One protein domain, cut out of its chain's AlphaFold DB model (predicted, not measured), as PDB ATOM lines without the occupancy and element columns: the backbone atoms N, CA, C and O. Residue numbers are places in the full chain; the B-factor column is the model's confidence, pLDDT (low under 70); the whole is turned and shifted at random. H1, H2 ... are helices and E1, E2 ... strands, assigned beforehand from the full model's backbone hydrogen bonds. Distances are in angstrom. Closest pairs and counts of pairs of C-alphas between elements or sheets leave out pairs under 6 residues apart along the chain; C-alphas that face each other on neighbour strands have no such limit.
ATOM      1  N   VAL A 178     -18.907 -27.811 -19.850       92.69
ATOM      2  CA  VAL A 178     -19.186 -26.717 -20.791       92.69
ATOM      3  C   VAL A 178     -19.473 -25.482 -19.952       92.69
ATOM      4  O   VAL A 178     -20.406 -25.493 -19.141       92.69
ATOM      5  N   TYR A 179     -18.695 -24.424 -20.136       92.94
ATOM      6  CA  TYR A 179     -18.917 -23.183 -19.402       92.94
ATOM      7  C   TYR A 179     -19.986 -22.317 -20.076       92.94
ATOM      8  O   TYR A 179     -20.009 -22.173 -21.296       92.94
ATOM      9  N   LEU A 180     -20.894 -21.766 -19.270       93.94
ATOM     10  CA  LEU A 180     -21.939 -20.840 -19.697       93.94
ATOM     11  C   LEU A 180     -21.571 -19.420 -19.267       93.94
ATOM     12  O   LEU A 180     -21.471 -19.131 -18.071       93.94
ATOM     13  N   ASP A 181     -21.404 -18.551 -20.260       93.62
ATOM     14  CA  ASP A 181     -21.239 -17.113 -20.076       93.62
ATOM     15  C   ASP A 181     -22.600 -16.408 -20.059       93.62
ATOM     16  O   ASP A 181     -23.512 -16.765 -20.807       93.62
ATOM     17  N   PHE A 182     -22.706 -15.362 -19.241       95.62
ATOM     18  CA  PHE A 182     -23.857 -14.462 -19.182       95.62
ATOM     19  C   PHE A 182     -23.382 -12.995 -19.201       95.62
ATOM     20  O   PHE A 182     -22.225 -12.732 -18.846       95.62
ATOM     21  N   PRO A 183     -24.240 -12.027 -19.583       96.12
ATOM     22  CA  PRO A 183     -23.899 -10.604 -19.537       96.12
ATOM     23  C   PRO A 183     -23.483 -10.171 -18.126       96.12
ATOM     24  O   PRO A 183     -24.053 -10.658 -17.146       96.12
ATOM     25  N   LEU A 184     -22.488  -9.283 -18.016       96.12
ATOM     26  CA  LEU A 184     -21.824  -8.887 -16.763       96.12
ATOM     27  C   LEU A 184     -21.045 -10.020 -16.047       96.12
ATOM     28  O   LEU A 184     -20.390  -9.782 -15.036       96.12
ATOM     29  N   PHE A 185     -21.044 -11.255 -16.565       95.88
ATOM     30  CA  PHE A 185     -20.196 -12.356 -16.076       95.88
ATOM     31  C   PHE A 185     -19.007 -12.641 -17.007       95.88
ATOM     32  O   PHE A 185     -17.938 -13.026 -16.520       95.88
ATOM     33  N   ASN A 186     -19.152 -12.393 -18.313       94.50
ATOM     34  CA  ASN A 186     -18.057 -12.335 -19.283       94.50
ATOM     35  C   ASN A 186     -18.120 -11.014 -20.071       94.50
ATOM     36  O   ASN A 186     -18.982 -10.847 -20.930       94.50
ATOM     37  N   VAL A 187     -17.187 -10.102 -19.783       92.62
ATOM     38  CA  VAL A 187     -17.122  -8.756 -20.382       92.62
ATOM     39  C   VAL A 187     -16.576  -8.769 -21.812       92.62
ATOM     40  O   VAL A 187     -16.951  -7.922 -22.622       92.62
ATOM     41  N   ASP A 188     -15.733  -9.744 -22.156       88.50
ATOM     42  CA  ASP A 188     -15.123  -9.837 -23.488       88.50
ATOM     43  C   ASP A 188     -16.155 -10.178 -24.583       88.50
ATOM     44  O   ASP A 188     -15.926  -9.892 -25.756       88.50
ATOM     45  N   ASN A 189     -17.317 -10.729 -24.199       85.56
ATOM     46  CA  ASN A 189     -18.424 -11.076 -25.098       85.56
ATOM     47  C   ASN A 189     -19.498  -9.970 -25.228       85.56
ATOM     48  O   ASN A 189     -20.531 -10.199 -25.859       85.56
ATOM     49  N   GLU A 190     -19.318  -8.790 -24.621       85.94
ATOM     50  CA  GLU A 190     -20.334  -7.727 -24.661       85.94
ATOM     51  C   GLU A 190     -20.269  -6.884 -25.945       85.94
ATOM     52  O   GLU A 190     -19.199  -6.594 -26.479       85.94
ATOM     53  N   LYS A 191     -21.429  -6.450 -26.449       84.00
ATOM     54  CA  LYS A 191     -21.546  -5.683 -27.702       84.00
ATOM     55  C   LYS A 191     -20.980  -4.256 -27.613       84.00
ATOM     56  O   LYS A 191     -20.581  -3.790 -26.543       84.00
ATOM     57  N   GLY A 192     -20.862  -3.591 -28.764       66.81
ATOM     58  CA  GLY A 192     -20.097  -2.349 -28.917       66.81
ATOM     59  C   GLY A 192     -20.831  -1.058 -28.546       66.81
ATOM     60  O   GLY A 192     -20.191  -0.132 -28.055       66.81
ATOM     61  N   ASP A 193     -22.143  -1.000 -28.775       77.62
ATOM     62  CA  ASP A 193     -22.739   0.231 -29.317       77.62
ATOM     63  C   ASP A 193     -23.038   1.321 -28.266       77.62
ATOM     64  O   ASP A 193     -22.820   2.501 -28.531       77.62
ATOM     65  N   GLU A 194     -23.435   0.946 -27.043       89.81
ATOM     66  CA  GLU A 194     -23.570   1.874 -25.907       89.81
ATOM     67  C   GLU A 194     -22.863   1.336 -24.657       89.81
ATOM     68  O   GLU A 194     -23.421   0.537 -23.900       89.81
ATOM     69  N   ARG A 195     -21.626   1.792 -24.414       93.94
ATOM     70  CA  ARG A 195     -20.793   1.334 -23.289       93.94
ATOM     71  C   ARG A 195     -20.665   2.358 -22.159       93.94
ATOM     72  O   ARG A 195     -20.387   3.532 -22.386       93.94
ATOM     73  N   ILE A 196     -20.800   1.882 -20.921       96.69
ATOM     74  CA  ILE A 196     -20.650   2.647 -19.673       96.69
ATOM     75  C   ILE A 196     -19.522   2.082 -18.798       96.69
ATOM     76  O   ILE A 196     -19.129   0.927 -18.935       96.69
ATOM     77  N   THR A 197     -18.976   2.898 -17.893       96.94
ATOM     78  CA  THR A 197     -17.864   2.515 -17.002       96.94
ATOM     79  C   THR A 197     -17.914   3.284 -15.673       96.94
ATOM     80  O   THR A 197     -18.692   4.233 -15.522       96.94
ATOM     81  N   GLY A 198     -17.103   2.885 -14.691       97.00
ATOM     82  CA  GLY A 198     -16.932   3.594 -13.425       97.00
ATOM     83  C   GLY A 198     -18.238   3.781 -12.653       97.00
ATOM     84  O   GLY A 198     -18.970   2.833 -12.376       97.00
ATOM     85  N   LYS A 199     -18.543   5.032 -12.291       97.31
ATOM     86  CA  LYS A 199     -19.708   5.372 -11.461       97.31
ATOM     87  C   LYS A 199     -21.044   4.962 -12.102       97.31
ATOM     88  O   LYS A 199     -21.894   4.436 -11.392       97.31
ATOM     89  N   ALA A 200     -21.193   5.091 -13.421       97.50
ATOM     90  CA  ALA A 200     -22.424   4.707 -14.122       97.50
ATOM     91  C   ALA A 200     -22.750   3.208 -13.969       97.50
ATOM     92  O   ALA A 200     -23.904   2.843 -13.766       97.50
ATOM     93  N   VAL A 201     -21.727   2.345 -13.977       98.06
ATOM     94  CA  VAL A 201     -21.874   0.899 -13.737       98.06
ATOM     95  C   VAL A 201     -22.348   0.614 -12.312       98.06
ATOM     96  O   VAL A 201     -23.223  -0.223 -12.107       98.06
ATOM     97  N   ILE A 202     -21.815   1.335 -11.321       97.81
ATOM     98  CA  ILE A 202     -22.238   1.200  -9.917       97.81
ATOM     99  C   ILE A 202     -23.710   1.618  -9.755       97.81
ATOM    100  O   ILE A 202     -24.451   0.974  -9.015       97.81
ATOM    101  N   ASP A 203     -24.149   2.663 -10.461       97.88
ATOM    102  CA  ASP A 203     -25.523   3.168 -10.377       97.88
ATOM    103  C   ASP A 203     -26.550   2.248 -11.063       97.88
ATOM    104  O   ASP A 203     -27.615   2.000 -10.492       97.88
ATOM    105  N   GLU A 204     -26.224   1.656 -12.219       98.00
ATOM    106  CA  GLU A 204     -27.065   0.622 -12.848       98.00
ATOM    107  C   GLU A 204     -27.069  -0.692 -12.025       98.00
ATOM    108  O   GLU A 204     -28.116  -1.329 -11.886       98.00
ATOM    109  N   MET A 205     -25.959  -1.069 -11.371       97.88
ATOM    110  CA  MET A 205     -25.947  -2.205 -10.431       97.88
ATOM    111  C   MET A 205     -26.824  -1.956  -9.194       97.88
ATOM    112  O   MET A 205     -27.564  -2.847  -8.781       97.88
ATOM    113  N   GLU A 206     -26.815  -0.751  -8.614       96.69
ATOM    114  CA  GLU A 206     -27.710  -0.389  -7.501       96.69
ATOM    115  C   GLU A 206     -29.187  -0.264  -7.931       96.69
ATOM    116  O   GLU A 206     -30.085  -0.468  -7.114       96.69
ATOM    117  N   LYS A 207     -29.473   0.020  -9.209       96.88
ATOM    118  CA  LYS A 207     -30.822  -0.072  -9.802       96.88
ATOM    119  C   LYS A 207     -31.280  -1.535  -9.891       96.88
ATOM    120  O   LYS A 207     -32.337  -1.862  -9.357       96.88
ATOM    121  N   LEU A 208     -30.459  -2.436 -10.443       96.62
ATOM    122  CA  LEU A 208     -30.731  -3.885 -10.464       96.62
ATOM    123  C   LEU A 208     -30.948  -4.462  -9.049       96.62
ATOM    124  O   LEU A 208     -31.874  -5.239  -8.820       96.62
ATOM    125  N   LYS A 209     -30.145  -4.027  -8.071       95.19
ATOM    126  CA  LYS A 209     -30.191  -4.460  -6.659       95.19
ATOM    127  C   LYS A 209     -31.467  -4.021  -5.926       95.19
ATOM    128  O   LYS A 209     -31.853  -4.650  -4.942       95.19
ATOM    129  N   LYS A 210     -32.133  -2.960  -6.405       94.06
ATOM    130  CA  LYS A 210     -33.460  -2.516  -5.934       94.06
ATOM    131  C   LYS A 210     -34.598  -3.303  -6.583       94.06
ATOM    132  O   LYS A 210     -35.601  -3.539  -5.919       94.06
ATOM    133  N   LEU A 211     -34.436  -3.719  -7.842       92.31
ATOM    134  CA  LEU A 211     -35.415  -4.542  -8.561       92.31
ATOM    135  C   LEU A 211     -35.475  -5.984  -8.032       92.31
ATOM    136  O   LEU A 211     -36.548  -6.580  -8.044       92.31
ATOM    137  N   PHE A 212     -34.358  -6.543  -7.545       86.50
ATOM    138  CA  PHE A 212     -34.288  -7.949  -7.128       86.50
ATOM    139  C   PHE A 212     -33.991  -8.147  -5.621       86.50
ATOM    140  O   PHE A 212     -32.829  -8.182  -5.200       86.50
ATOM    141  N   PRO A 213     -35.022  -8.313  -4.764       76.81
ATOM    142  CA  PRO A 213     -34.871  -8.366  -3.308       76.81
ATOM    143  C   PRO A 213     -34.405  -9.746  -2.794       76.81
ATOM    144  O   PRO A 213     -35.143 -10.452  -2.108       76.81
ATOM    145  N   ILE A 214     -33.132 -10.097  -3.027       77.50
ATOM    146  CA  ILE A 214     -32.476 -11.384  -2.663       77.50
ATOM    147  C   ILE A 214     -32.764 -11.886  -1.238       77.50
ATOM    148  O   ILE A 214     -32.788 -13.092  -0.992       77.50
ATOM    149  N   LYS A 215     -33.019 -10.982  -0.282       75.69
ATOM    150  CA  LYS A 215     -33.412 -11.330   1.096       75.69
ATOM    151  C   LYS A 215     -34.693 -12.183   1.180       75.69
ATOM    152  O   LYS A 215     -34.923 -12.787   2.222       75.69
ATOM    153  N   ARG A 216     -35.504 -12.238   0.117       79.31
ATOM    154  CA  ARG A 216     -36.726 -13.046  -0.016       79.31
ATOM    155  C   ARG A 216     -36.620 -14.030  -1.189       79.31
ATOM    156  O   ARG A 216     -37.459 -14.014  -2.077       79.31
ATOM    157  N   TRP A 217     -35.591 -14.879  -1.227       85.06
ATOM    158  CA  TRP A 217     -35.492 -15.891  -2.287       85.06
ATOM    159  C   TRP A 217     -36.657 -16.898  -2.217       85.06
ATOM    160  O   TRP A 217     -36.689 -17.754  -1.331       85.06
ATOM    161  N   THR A 218     -37.617 -16.794  -3.140       86.38
ATOM    162  CA  THR A 218     -38.811 -17.653  -3.197       86.38
ATOM    163  C   THR A 218     -38.589 -18.904  -4.055       86.38
ATOM    164  O   THR A 218     -37.661 -18.988  -4.862       86.38
ATOM    165  N   GLN A 219     -39.495 -19.881  -3.942       80.44
ATOM    166  CA  GLN A 219     -39.519 -21.037  -4.845       80.44
ATOM    167  C   GLN A 219     -39.791 -20.633  -6.308       80.44
ATOM    168  O   GLN A 219     -39.307 -21.308  -7.215       80.44
ATOM    169  N   GLN A 220     -40.510 -19.527  -6.552       84.56
ATOM    170  CA  GLN A 220     -40.741 -18.999  -7.902       84.56
ATOM    171  C   GLN A 220     -39.436 -18.495  -8.532       84.56
ATOM    172  O   GLN A 220     -39.161 -18.826  -9.682       84.56
ATOM    173  N   TYR A 221     -38.581 -17.797  -7.772       89.56
ATOM    174  CA  TYR A 221     -37.263 -17.378  -8.269       89.56
ATOM    175  C   TYR A 221     -36.376 -18.590  -8.593       89.56
ATOM    176  O   TYR A 221     -35.721 -18.596  -9.632       89.56
ATOM    177  N   SER A 222     -36.420 -19.665  -7.791       87.19
ATOM    178  CA  SER A 222     -35.751 -20.932  -8.145       87.19
ATOM    179  C   SER A 222     -36.302 -21.574  -9.425       87.19
ATOM    180  O   SER A 222     -35.543 -22.186 -10.167       87.19
ATOM    181  N   GLN A 223     -37.607 -21.465  -9.694       87.56
ATOM    182  CA  GLN A 223     -38.227 -22.031 -10.899       87.56
ATOM    183  C   GLN A 223     -37.892 -21.225 -12.160       87.56
ATOM    184  O   GLN A 223     -37.558 -21.821 -13.181       87.56
ATOM    185  N   TYR A 224     -37.928 -19.891 -12.093       94.31
ATOM    186  CA  TYR A 224     -37.596 -19.022 -13.226       94.31
ATOM    187  C   TYR A 224     -36.089 -19.043 -13.537       94.31
ATOM    188  O   TYR A 224     -35.689 -19.273 -14.677       94.31
ATOM    189  N   PHE A 225     -35.229 -18.900 -12.520       94.69
ATOM    190  CA  PHE A 225     -33.771 -18.848 -12.688       94.69
ATOM    191  C   PHE A 225     -33.074 -20.219 -12.718       94.69
ATOM    192  O   PHE A 225     -31.844 -20.283 -12.706       94.69
ATOM    193  N   PHE A 226     -33.824 -21.318 -12.859       91.38
ATOM    194  CA  PHE A 226     -33.299 -22.691 -12.955       91.38
ATOM    195  C   PHE A 226     -32.260 -22.910 -14.078       91.38
ATOM    196  O   PHE A 226     -31.631 -23.966 -14.169       91.38
ATOM    197  N   PHE A 227     -32.107 -21.964 -15.014       90.56
ATOM    198  CA  PHE A 227     -31.100 -21.982 -16.084       90.56
ATOM    199  C   PHE A 227     -29.693 -21.559 -15.632       90.56
ATOM    200  O   PHE A 227     -28.741 -21.794 -16.372       90.56
ATOM    201  N   LEU A 228     -29.558 -20.990 -14.429       93.38
ATOM    202  CA  LEU A 228     -28.275 -20.659 -13.802       93.38
ATOM    203  C   LEU A 228     -27.713 -21.813 -12.953       93.38
ATOM    204  O   LEU A 228     -26.519 -21.819 -12.648       93.38
ATOM    205  N   ASP A 229     -28.558 -22.781 -12.580       89.88
ATOM    206  CA  ASP A 229     -28.173 -23.972 -11.819       89.88
ATOM    207  C   ASP A 229     -27.324 -24.943 -12.657       89.88
ATOM    208  O   ASP A 229     -27.545 -25.130 -13.857       89.88
ATOM    209  N   ARG A 230     -26.380 -25.632 -12.004       88.31
ATOM    210  CA  ARG A 230     -25.540 -26.677 -12.615       88.31
ATOM    211  C   ARG A 230     -26.394 -27.836 -13.148       88.31
ATOM    212  O   ARG A 230     -27.106 -28.482 -12.384       88.31
ATOM    213  N   ARG A 231     -26.275 -28.170 -14.442       85.75
ATOM    214  CA  ARG A 231     -27.029 -29.283 -15.070       85.75
ATOM    215  C   ARG A 231     -26.137 -30.259 -15.833       85.75
ATOM    216  O   ARG A 231     -25.261 -29.843 -16.585       85.75
ATOM    217  N   LYS A 232     -26.438 -31.559 -15.751       83.19
ATOM    218  CA  LYS A 232     -25.947 -32.563 -16.716       83.19
ATOM    219  C   LYS A 232     -26.726 -32.451 -18.023       83.19
ATOM    220  O   LYS A 232     -27.947 -32.320 -17.994       83.19
ATOM    221  N   HIS A 233     -26.035 -32.494 -19.159       71.62
ATOM    222  CA  HIS A 233     -26.653 -32.362 -20.478       71.62
ATOM    223  C   HIS A 233     -25.980 -33.316 -21.477       71.62
ATOM    224  O   HIS A 233     -25.175 -32.909 -22.316       71.62
ATOM    225  N   GLY A 234     -26.307 -34.604 -21.357       85.38
ATOM    226  CA  GLY A 234     -25.465 -35.684 -21.871       85.38
ATOM    227  C   GLY A 234     -24.293 -35.932 -20.918       85.38
ATOM    228  O   GLY A 234     -24.430 -35.730 -19.711       85.38
ATOM    229  N   ASP A 235     -23.145 -36.333 -21.461       81.94
ATOM    230  CA  ASP A 235     -21.961 -36.691 -20.664       81.94
ATOM    231  C   ASP A 235     -21.181 -35.477 -20.117       81.94
ATOM    232  O   ASP A 235     -20.369 -35.634 -19.204       81.94
ATOM    233  N   LYS A 236     -21.442 -34.263 -20.631       82.94
ATOM    234  CA  LYS A 236     -20.884 -33.007 -20.100       82.94
ATOM    235  C   LYS A 236     -21.831 -32.320 -19.105       82.94
ATOM    236  O   LYS A 236     -23.057 -32.334 -19.253       82.94
ATOM    237  N   GLU A 237     -21.245 -31.654 -18.116       87.62
ATOM    238  CA  GLU A 237     -21.940 -30.772 -17.173       87.62
ATOM    239  C   GLU A 237     -21.852 -29.308 -17.617       87.62
ATOM    240  O   GLU A 237     -20.780 -28.818 -17.958       87.62
ATOM    241  N   LYS A 238     -22.975 -28.590 -17.593       91.38
ATOM    242  CA  LYS A 238     -23.031 -27.149 -17.852       91.38
ATOM    243  C   LYS A 238     -22.823 -26.385 -16.544       91.38
ATOM    244  O   LYS A 238     -23.547 -26.625 -15.574       91.38
ATOM    245  N   LEU A 239     -21.831 -25.494 -16.532       91.75
ATOM    246  CA  LEU A 239     -21.436 -24.674 -15.385       91.75
ATOM    247  C   LEU A 239     -21.438 -23.194 -15.750       91.75
ATOM    248  O   LEU A 239     -20.718 -22.773 -16.649       91.75
ATOM    249  N   THR A 240     -22.182 -22.390 -15.001       93.62
ATOM    250  CA  THR A 240     -22.095 -20.931 -15.081       93.62
ATOM    251  C   THR A 240     -20.742 -20.450 -14.547       93.62
ATOM    252  O   THR A 240     -20.287 -20.939 -13.509       93.62
ATOM    253  N   ILE A 241     -20.091 -19.497 -15.224       95.56
ATOM    254  CA  ILE A 241     -18.811 -18.916 -14.782       95.56
ATOM    255  C   ILE A 241     -18.816 -17.386 -14.851       95.56
ATOM    256  O   ILE A 241     -19.244 -16.790 -15.832       95.56
ATOM    257  N   CYS A 242     -18.305 -16.742 -13.803       97.19
ATOM    258  CA  CYS A 242     -17.858 -15.357 -13.848       97.19
ATOM    259  C   CYS A 242     -16.382 -15.347 -14.242       97.19
ATOM    260  O   CYS A 242     -15.538 -15.786 -13.456       97.19
ATOM    261  N   ARG A 243     -16.059 -14.841 -15.436       95.56
ATOM    262  CA  ARG A 243     -14.671 -14.750 -15.914       95.56
ATOM    263  C   ARG A 243     -13.894 -13.631 -15.224       95.56
ATOM    264  O   ARG A 243     -12.724 -13.835 -14.924       95.56
ATOM    265  N   LEU A 244     -14.554 -12.519 -14.870       94.31
ATOM    266  CA  LEU A 244     -13.952 -11.422 -14.091       94.31
ATOM    267  C   LEU A 244     -13.375 -11.910 -12.753       94.31
ATOM    268  O   LEU A 244     -12.216 -11.660 -12.432       94.31
ATOM    269  N   CYS A 245     -14.184 -12.638 -11.979       95.44
ATOM    270  CA  CYS A 245     -13.812 -13.112 -10.646       95.44
ATOM    271  C   CYS A 245     -13.238 -14.540 -10.627       95.44
ATOM    272  O   CYS A 245     -12.915 -15.036  -9.548       95.44
ATOM    273  N   ASN A 246     -13.165 -15.218 -11.781       93.69
ATOM    274  CA  ASN A 246     -12.884 -16.653 -11.917       93.69
ATOM    275  C   ASN A 246     -13.701 -17.532 -10.937       93.69
ATOM    276  O   ASN A 246     -13.159 -18.378 -10.223       93.69
ATOM    277  N   TYR A 247     -15.014 -17.287 -10.861       91.75
ATOM    278  CA  TYR A 247     -15.919 -17.911  -9.887       91.75
ATOM    279  C   TYR A 247     -17.070 -18.649 -10.579       91.75
ATOM    280  O   TYR A 247     -17.771 -18.071 -11.405       91.75
ATOM    281  N   THR A 248     -17.297 -19.914 -10.221       93.44
ATOM    282  CA  THR A 248     -18.360 -20.760 -10.788       93.44
ATOM    283  C   THR A 248     -19.513 -20.954  -9.793       93.44
ATOM    284  O   THR A 248     -19.451 -21.877  -8.971       93.44
ATOM    285  N   PRO A 249     -20.573 -20.121  -9.815       90.38
ATOM    286  CA  PRO A 249     -21.758 -20.365  -8.998       90.38
ATOM    287  C   PRO A 249     -22.461 -21.650  -9.449       90.38
ATOM    288  O   PRO A 249     -22.780 -21.823 -10.623       90.38
ATOM    289  N   PHE A 250     -22.728 -22.553  -8.505       90.75
ATOM    290  CA  PHE A 250     -23.383 -23.835  -8.784       90.75
ATOM    291  C   PHE A 250     -24.918 -23.797  -8.675       90.75
ATOM    292  O   PHE A 250     -25.572 -24.769  -9.053       90.75
ATOM    293  N   SER A 251     -25.490 -22.686  -8.197       90.75
ATOM    294  CA  SER A 251     -26.937 -22.462  -8.125       90.75
ATOM    295  C   SER A 251     -27.319 -20.986  -8.283       90.75
ATOM    296  O   SER A 251     -26.523 -20.092  -7.977       90.75
ATOM    297  N   ALA A 252     -28.554 -20.716  -8.714       93.38
ATOM    298  CA  ALA A 252     -29.077 -19.367  -8.938       93.38
ATOM    299  C   ALA A 252     -28.972 -18.425  -7.710       93.38
ATOM    300  O   ALA A 252     -28.534 -17.285  -7.890       93.38
ATOM    301  N   PRO A 253     -29.249 -18.851  -6.455       91.38
ATOM    302  CA  PRO A 253     -29.025 -18.000  -5.282       91.38
ATOM    303  C   PRO A 253     -27.565 -17.554  -5.126       91.38
ATOM    304  O   PRO A 253     -27.307 -16.422  -4.723       91.38
ATOM    305  N   LEU A 254     -26.605 -18.428  -5.455       90.00
ATOM    306  CA  LEU A 254     -25.173 -18.127  -5.369       90.00
ATOM    307  C   LEU A 254     -24.684 -17.290  -6.553       90.00
ATOM    308  O   LEU A 254     -23.809 -16.446  -6.368       90.00
ATOM    309  N   PHE A 255     -25.284 -17.463  -7.735       96.12
ATOM    310  CA  PHE A 255     -25.071 -16.578  -8.880       96.12
ATOM    311  C   PHE A 255     -25.398 -15.130  -8.504       96.12
ATOM    312  O   PHE A 255     -24.538 -14.259  -8.605       96.12
ATOM    313  N   PHE A 256     -26.601 -14.875  -7.980       96.12
ATOM    314  CA  PHE A 256     -27.000 -13.512  -7.628       96.12
ATOM    315  C   PHE A 256     -26.301 -12.977  -6.367       96.12
ATOM    316  O   PHE A 256     -25.980 -11.791  -6.310       96.12
ATOM    317  N   LEU A 257     -25.970 -13.832  -5.390       93.81
ATOM    318  CA  LEU A 257     -25.133 -13.439  -4.246       93.81
ATOM    319  C   LEU A 257     -23.723 -12.990  -4.678       93.81
ATOM    320  O   LEU A 257     -23.137 -12.119  -4.034       93.81
ATOM    321  N   HIS A 258     -23.187 -13.564  -5.757       96.44
ATOM    322  CA  HIS A 258     -21.936 -13.125  -6.371       96.44
ATOM    323  C   HIS A 258     -22.116 -11.854  -7.214       96.44
ATOM    324  O   HIS A 258     -21.354 -10.907  -7.052       96.44
ATOM    325  N   PHE A 259     -23.152 -11.803  -8.054       97.00
ATOM    326  CA  PHE A 259     -23.454 -10.673  -8.938       97.00
ATOM    327  C   PHE A 259     -23.598  -9.339  -8.190       97.00
ATOM    328  O   PHE A 259     -23.058  -8.321  -8.609       97.00
ATOM    329  N   PHE A 260     -24.264  -9.340  -7.031       96.81
ATOM    330  CA  PHE A 260     -24.413  -8.142  -6.197       96.81
ATOM    331  C   PHE A 260     -23.349  -8.012  -5.093       96.81
ATOM    332  O   PHE A 260     -23.538  -7.251  -4.142       96.81
ATOM    333  N   ASN A 261     -22.236  -8.745  -5.193       96.12
ATOM    334  CA  ASN A 261     -21.101  -8.593  -4.288       96.12
ATOM    335  C   ASN A 261     -20.331  -7.306  -4.616       96.12
ATOM    336  O   ASN A 261     -19.954  -7.083  -5.767       96.12
ATOM    337  N   ASP A 262     -20.019  -6.492  -3.607       96.50
ATOM    338  CA  ASP A 262     -19.341  -5.204  -3.804       96.50
ATOM    339  C   ASP A 262     -17.965  -5.347  -4.498       96.50
ATOM    340  O   ASP A 262     -17.544  -4.451  -5.229       96.50
ATOM    341  N   SER A 263     -17.278  -6.490  -4.349       96.00
ATOM    342  CA  SER A 263     -16.028  -6.780  -5.070       96.00
ATOM    343  C   SER A 263     -16.246  -7.077  -6.558       96.00
ATOM    344  O   SER A 263     -15.392  -6.726  -7.371       96.00
ATOM    345  N   HIS A 264     -17.362  -7.714  -6.920       97.69
ATOM    346  CA  HIS A 264     -17.730  -7.985  -8.313       97.69
ATOM    347  C   HIS A 264     -18.219  -6.695  -8.991       97.69
ATOM    348  O   HIS A 264     -17.718  -6.332 -10.050       97.69
ATOM    349  N   ILE A 265     -19.084  -5.922  -8.316       97.88
ATOM    350  CA  ILE A 265     -19.521  -4.584  -8.761       97.88
ATOM    351  C   ILE A 265     -18.316  -3.651  -8.972       97.88
ATOM    352  O   ILE A 265     -18.265  -2.920  -9.963       97.88
ATOM    353  N   LYS A 266     -17.308  -3.695  -8.087       97.06
ATOM    354  CA  LYS A 266     -16.069  -2.926  -8.265       97.06
ATOM    355  C   LYS A 266     -15.301  -3.354  -9.518       97.06
ATOM    356  O   LYS A 266     -14.931  -2.482 -10.299       97.06
ATOM    357  N   GLN A 267     -15.096  -4.654  -9.740       96.75
ATOM    358  CA  GLN A 267     -14.424  -5.143 -10.952       96.75
ATOM    359  C   GLN A 267     -15.195  -4.768 -12.224       96.75
ATOM    360  O   GLN A 267     -14.585  -4.286 -13.172       96.75
ATOM    361  N   LEU A 268     -16.527  -4.883 -12.225       97.56
ATOM    362  CA  LEU A 268     -17.379  -4.385 -13.311       97.56
ATOM    363  C   LEU A 268     -17.139  -2.891 -13.582       97.56
ATOM    364  O   LEU A 268     -16.948  -2.495 -14.730       97.56
ATOM    365  N   SER A 269     -17.070  -2.059 -12.537       97.38
ATOM    366  CA  SER A 269     -16.830  -0.614 -12.685       97.38
ATOM    367  C   SER A 269     -15.444  -0.251 -13.243       97.38
ATOM    368  O   SER A 269     -15.259   0.862 -13.729       97.38
ATOM    369  N   GLU A 270     -14.482  -1.176 -13.214       97.00
ATOM    370  CA  GLU A 270     -13.138  -1.009 -13.790       97.00
ATOM    371  C   GLU A 270     -13.090  -1.341 -15.303       97.00
ATOM    372  O   GLU A 270     -12.055  -1.143 -15.938       97.00
ATOM    373  N   HIS A 271     -14.207  -1.792 -15.896       96.25
ATOM    374  CA  HIS A 271     -14.343  -2.157 -17.313       96.25
ATOM    375  C   HIS A 271     -15.352  -1.260 -18.061       96.25
ATOM    376  O   HIS A 271     -16.061  -0.452 -17.458       96.25
ATOM    377  N   GLN A 272     -15.410  -1.390 -19.393       95.25
ATOM    378  CA  GLN A 272     -16.459  -0.803 -20.239       95.25
ATOM    379  C   GLN A 272     -17.511  -1.870 -20.566       95.25
ATOM    380  O   GLN A 272     -17.170  -2.883 -21.174       95.25
ATOM    381  N   LEU A 273     -18.762  -1.634 -20.178       96.38
ATOM    382  CA  LEU A 273     -19.861  -2.609 -20.206       96.38
ATOM    383  C   LEU A 273     -21.023  -2.089 -21.048       96.38
ATOM    384  O   LEU A 273     -21.327  -0.898 -20.978       96.38
ATOM    385  N   SER A 274     -21.685  -2.956 -21.813       96.19
ATOM    386  CA  SER A 274     -22.837  -2.556 -22.633       96.19
ATOM    387  C   SER A 274     -24.057  -2.258 -21.756       96.19
ATOM    388  O   SER A 274     -24.352  -3.015 -20.831       96.19
ATOM    389  N   ARG A 275     -24.819  -1.201 -22.066       95.56
ATOM    390  CA  ARG A 275     -26.135  -0.959 -21.441       95.56
ATOM    391  C   ARG A 275     -27.094  -2.137 -21.651       95.56
ATOM    392  O   ARG A 275     -27.759  -2.538 -20.696       95.56
ATOM    393  N   GLU A 276     -27.054  -2.781 -22.824       95.56
ATOM    394  CA  GLU A 276     -27.860  -3.978 -23.128       95.56
ATOM    395  C   GLU A 276     -27.672  -5.096 -22.086       95.56
ATOM    396  O   GLU A 276     -28.612  -5.841 -21.797       95.56
ATOM    397  N   SER A 277     -26.470  -5.214 -21.505       95.94
ATOM    398  CA  SER A 277     -26.130  -6.210 -20.483       95.94
ATOM    399  C   SER A 277     -26.880  -5.980 -19.168       95.94
ATOM    400  O   SER A 277     -27.222  -6.942 -18.482       95.94
ATOM    401  N   PHE A 278     -27.187  -4.725 -18.827       96.75
ATOM    402  CA  PHE A 278     -28.031  -4.373 -17.683       96.75
ATOM    403  C   PHE A 278     -29.512  -4.548 -18.033       96.75
ATOM    404  O   PHE A 278     -30.249  -5.167 -17.267       96.75
ATOM    405  N   ASP A 279     -29.938  -4.102 -19.219       95.50
ATOM    406  CA  ASP A 279     -31.327  -4.227 -19.686       95.50
ATOM    407  C   ASP A 279     -31.763  -5.689 -19.909       95.50
ATOM    408  O   ASP A 279     -32.952  -6.013 -19.848       95.50
ATOM    409  N   PHE A 280     -30.818  -6.604 -20.142       96.12
ATOM    410  CA  PHE A 280     -31.025  -8.055 -20.073       96.12
ATOM    411  C   PHE A 280     -31.482  -8.505 -18.675       96.12
ATOM    412  O   PHE A 280     -32.504  -9.181 -18.545       96.12
ATOM    413  N   TRP A 281     -30.775  -8.086 -17.621       96.88
ATOM    414  CA  TRP A 281     -31.119  -8.448 -16.243       96.88
ATOM    415  C   TRP A 281     -32.365  -7.718 -15.728       96.88
ATOM    416  O   TRP A 281     -33.158  -8.337 -15.023       96.88
ATOM    417  N   ILE A 282     -32.598  -6.458 -16.129       96.38
ATOM    418  CA  ILE A 282     -33.845  -5.729 -15.817       96.38
ATOM    419  C   ILE A 282     -35.055  -6.530 -16.305       96.38
ATOM    420  O   ILE A 282     -35.933  -6.848 -15.505       96.38
ATOM    421  N   ARG A 283     -35.072  -6.931 -17.585       96.12
ATOM    422  CA  ARG A 283     -36.179  -7.713 -18.162       96.12
ATOM    423  C   ARG A 283     -36.395  -9.039 -17.439       96.12
ATOM    424  O   ARG A 283     -37.533  -9.348 -17.099       96.12
ATOM    425  N   HIS A 284     -35.331  -9.780 -17.130       95.50
ATOM    426  CA  HIS A 284     -35.446 -11.031 -16.376       95.50
ATOM    427  C   HIS A 284     -36.009 -10.837 -14.954       95.50
ATOM    428  O   HIS A 284     -36.786 -11.672 -14.488       95.50
ATOM    429  N   PHE A 285     -35.674  -9.743 -14.262       94.88
ATOM    430  CA  PHE A 285     -36.265  -9.435 -12.955       94.88
ATOM    431  C   PHE A 285     -37.732  -8.985 -13.067       94.88
ATOM    432  O   PHE A 285     -38.568  -9.448 -12.292       94.88
ATOM    433  N   GLU A 286     -38.078  -8.154 -14.054       93.56
ATOM    434  CA  GLU A 286     -39.462  -7.728 -14.302       93.56
ATOM    435  C   GLU A 286     -40.382  -8.880 -14.726       93.56
ATOM    436  O   GLU A 286     -41.522  -8.964 -14.272       93.56
ATOM    437  N   GLU A 287     -39.917  -9.770 -15.605       92.31
ATOM    438  CA  GLU A 287     -40.639 -10.987 -15.990       92.31
ATOM    439  C   GLU A 287     -40.880 -11.894 -14.788       92.31
ATOM    440  O   GLU A 287     -42.014 -12.316 -14.554       92.31
ATOM    441  N   CYS A 288     -39.848 -12.139 -13.979       90.62
ATOM    442  CA  CYS A 288     -39.994 -12.984 -12.804       90.62
ATOM    443  C   CYS A 288     -40.925 -12.362 -11.741       90.62
ATOM    444  O   CYS A 288     -41.627 -13.099 -11.048       90.62
ATOM    445  N   GLY A 289     -40.989 -11.028 -11.643       88.19
ATOM    446  CA  GLY A 289     -41.965 -10.318 -10.808       88.19
ATOM    447  C   GLY A 289     -43.412 -10.457 -11.304       88.19
ATOM    448  O   GLY A 289     -44.331 -10.614 -10.500       88.19
ATOM    449  N   LYS A 290     -43.642 -10.499 -12.626       88.44
ATOM    450  CA  LYS A 290     -44.984 -10.734 -13.207       88.44
ATOM    451  C   LYS A 290     -45.532 -12.123 -12.833       88.44
ATOM    452  O   LYS A 290     -46.735 -12.262 -12.613       88.44
ATOM    453  N   CYS A 291     -44.663 -13.126 -12.671       78.00
ATOM    454  CA  CYS A 291     -45.034 -14.461 -12.179       78.00
ATOM    455  C   CYS A 291     -45.467 -14.496 -10.698       78.00
ATOM    456  O   CYS A 291     -46.106 -15.463 -10.278       78.00
ATOM    457  N   GLU A 292     -45.116 -13.482  -9.901       73.75
ATOM    458  CA  GLU A 292     -45.530 -13.354  -8.499       73.75
ATOM    459  C   GLU A 292     -46.977 -12.825  -8.423       73.75
ATOM    460  O   GLU A 292     -47.827 -13.441  -7.778       73.75
ATOM    461  N   ILE A 293     -47.285 -11.773  -9.197       68.44
ATOM    462  CA  ILE A 293     -48.606 -11.113  -9.254       68.44
ATOM    463  C   ILE A 293     -49.692 -12.035  -9.830       68.44
ATOM    464  O   ILE A 293     -50.767 -12.161  -9.257       68.44
ATOM    465  N   GLN A 294     -49.417 -12.775 -10.913       61.47
ATOM    466  CA  GLN A 294     -50.420 -13.670 -11.521       61.47
ATOM    467  C   GLN A 294     -50.928 -14.791 -10.590       61.47
ATOM    468  O   GLN A 294     -51.866 -15.503 -10.948       61.47
TER     469      GLN A 294
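AT A GLANCE: This is residues 178 to 294 of the 1165 residues of an uncharacterized protein of Caenorhabditis remanei (UniProt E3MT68). The two longest helices, H1 and H5, lie side by side along one side of the body, with short H4 packed near the start of H1 and short H2 near the end of H5. H3 lies nearest the middle, and a small three-stranded sheet with the hairpin E2 and E3 lies at the far side from H5. The printed part has 117 residues, with five named helices and three named strands in the order E1 H1 H2 E2 E3 H3 H4 H5; the class is mostly helix, as helices hold 54 and strands 11 of the 65 residues in named elements, and the sheet runs E1 E3 E2, mixed. It is compact, with a radius of gyration of the C-alphas of 14.3 A and spans of 38 by 36 by 25 A.

IN THESE COORDINATES: E1, residues 178 to 180, begins at C-alpha 178 (-19.186, -26.717, -20.791). H1 is residues 199 to 211, 18.8 A; H2 219 to 224, 8.8 A; E2 231 to 233; E3 236 to 240, 13.1 A; H3 252 to 259, 10.4 A; H4 262 to 269, 10.3 A. H5, residues 275 to 293, 27.5 A, ends at C-alpha 293 (-48.606, -11.113, -9.254).

HOW THE PARTS SIT: E1 and E3 are parallel, with N 178 and O 237 2.8 A apart; E3 and E2 are antiparallel, with N 238 and O 231 2.8 A apart. H1 and H5 touch at a shallow tilt of 11 degrees, the same way; closest are the C-alphas of Leu 208 and Ile 282, 6.5 A. H1 touches H4 at a steep tilt of 50 degrees, closest at the C-alphas of Val 201 and Ser 269, 5.4 A. H2 touches H5 with residues 288 to 292 of H5 alone, closest at the C-alphas of Tyr 224 and Cys 288, 6.5 A. H3 is close to but not clearly touching H2 and H4. Every O i to N i+4 pair is within hydrogen-bond range in H1 to H4, and 13 of 15 in H5.

THE WHOLE: The farthest C-alphas, Lys 199 and Asp 235, are 43.1 A apart. The printed part has no cut; E1 to H1 and E3 to H3 are long links. The pLDDT is under 70 at residues 192, 293 and 294.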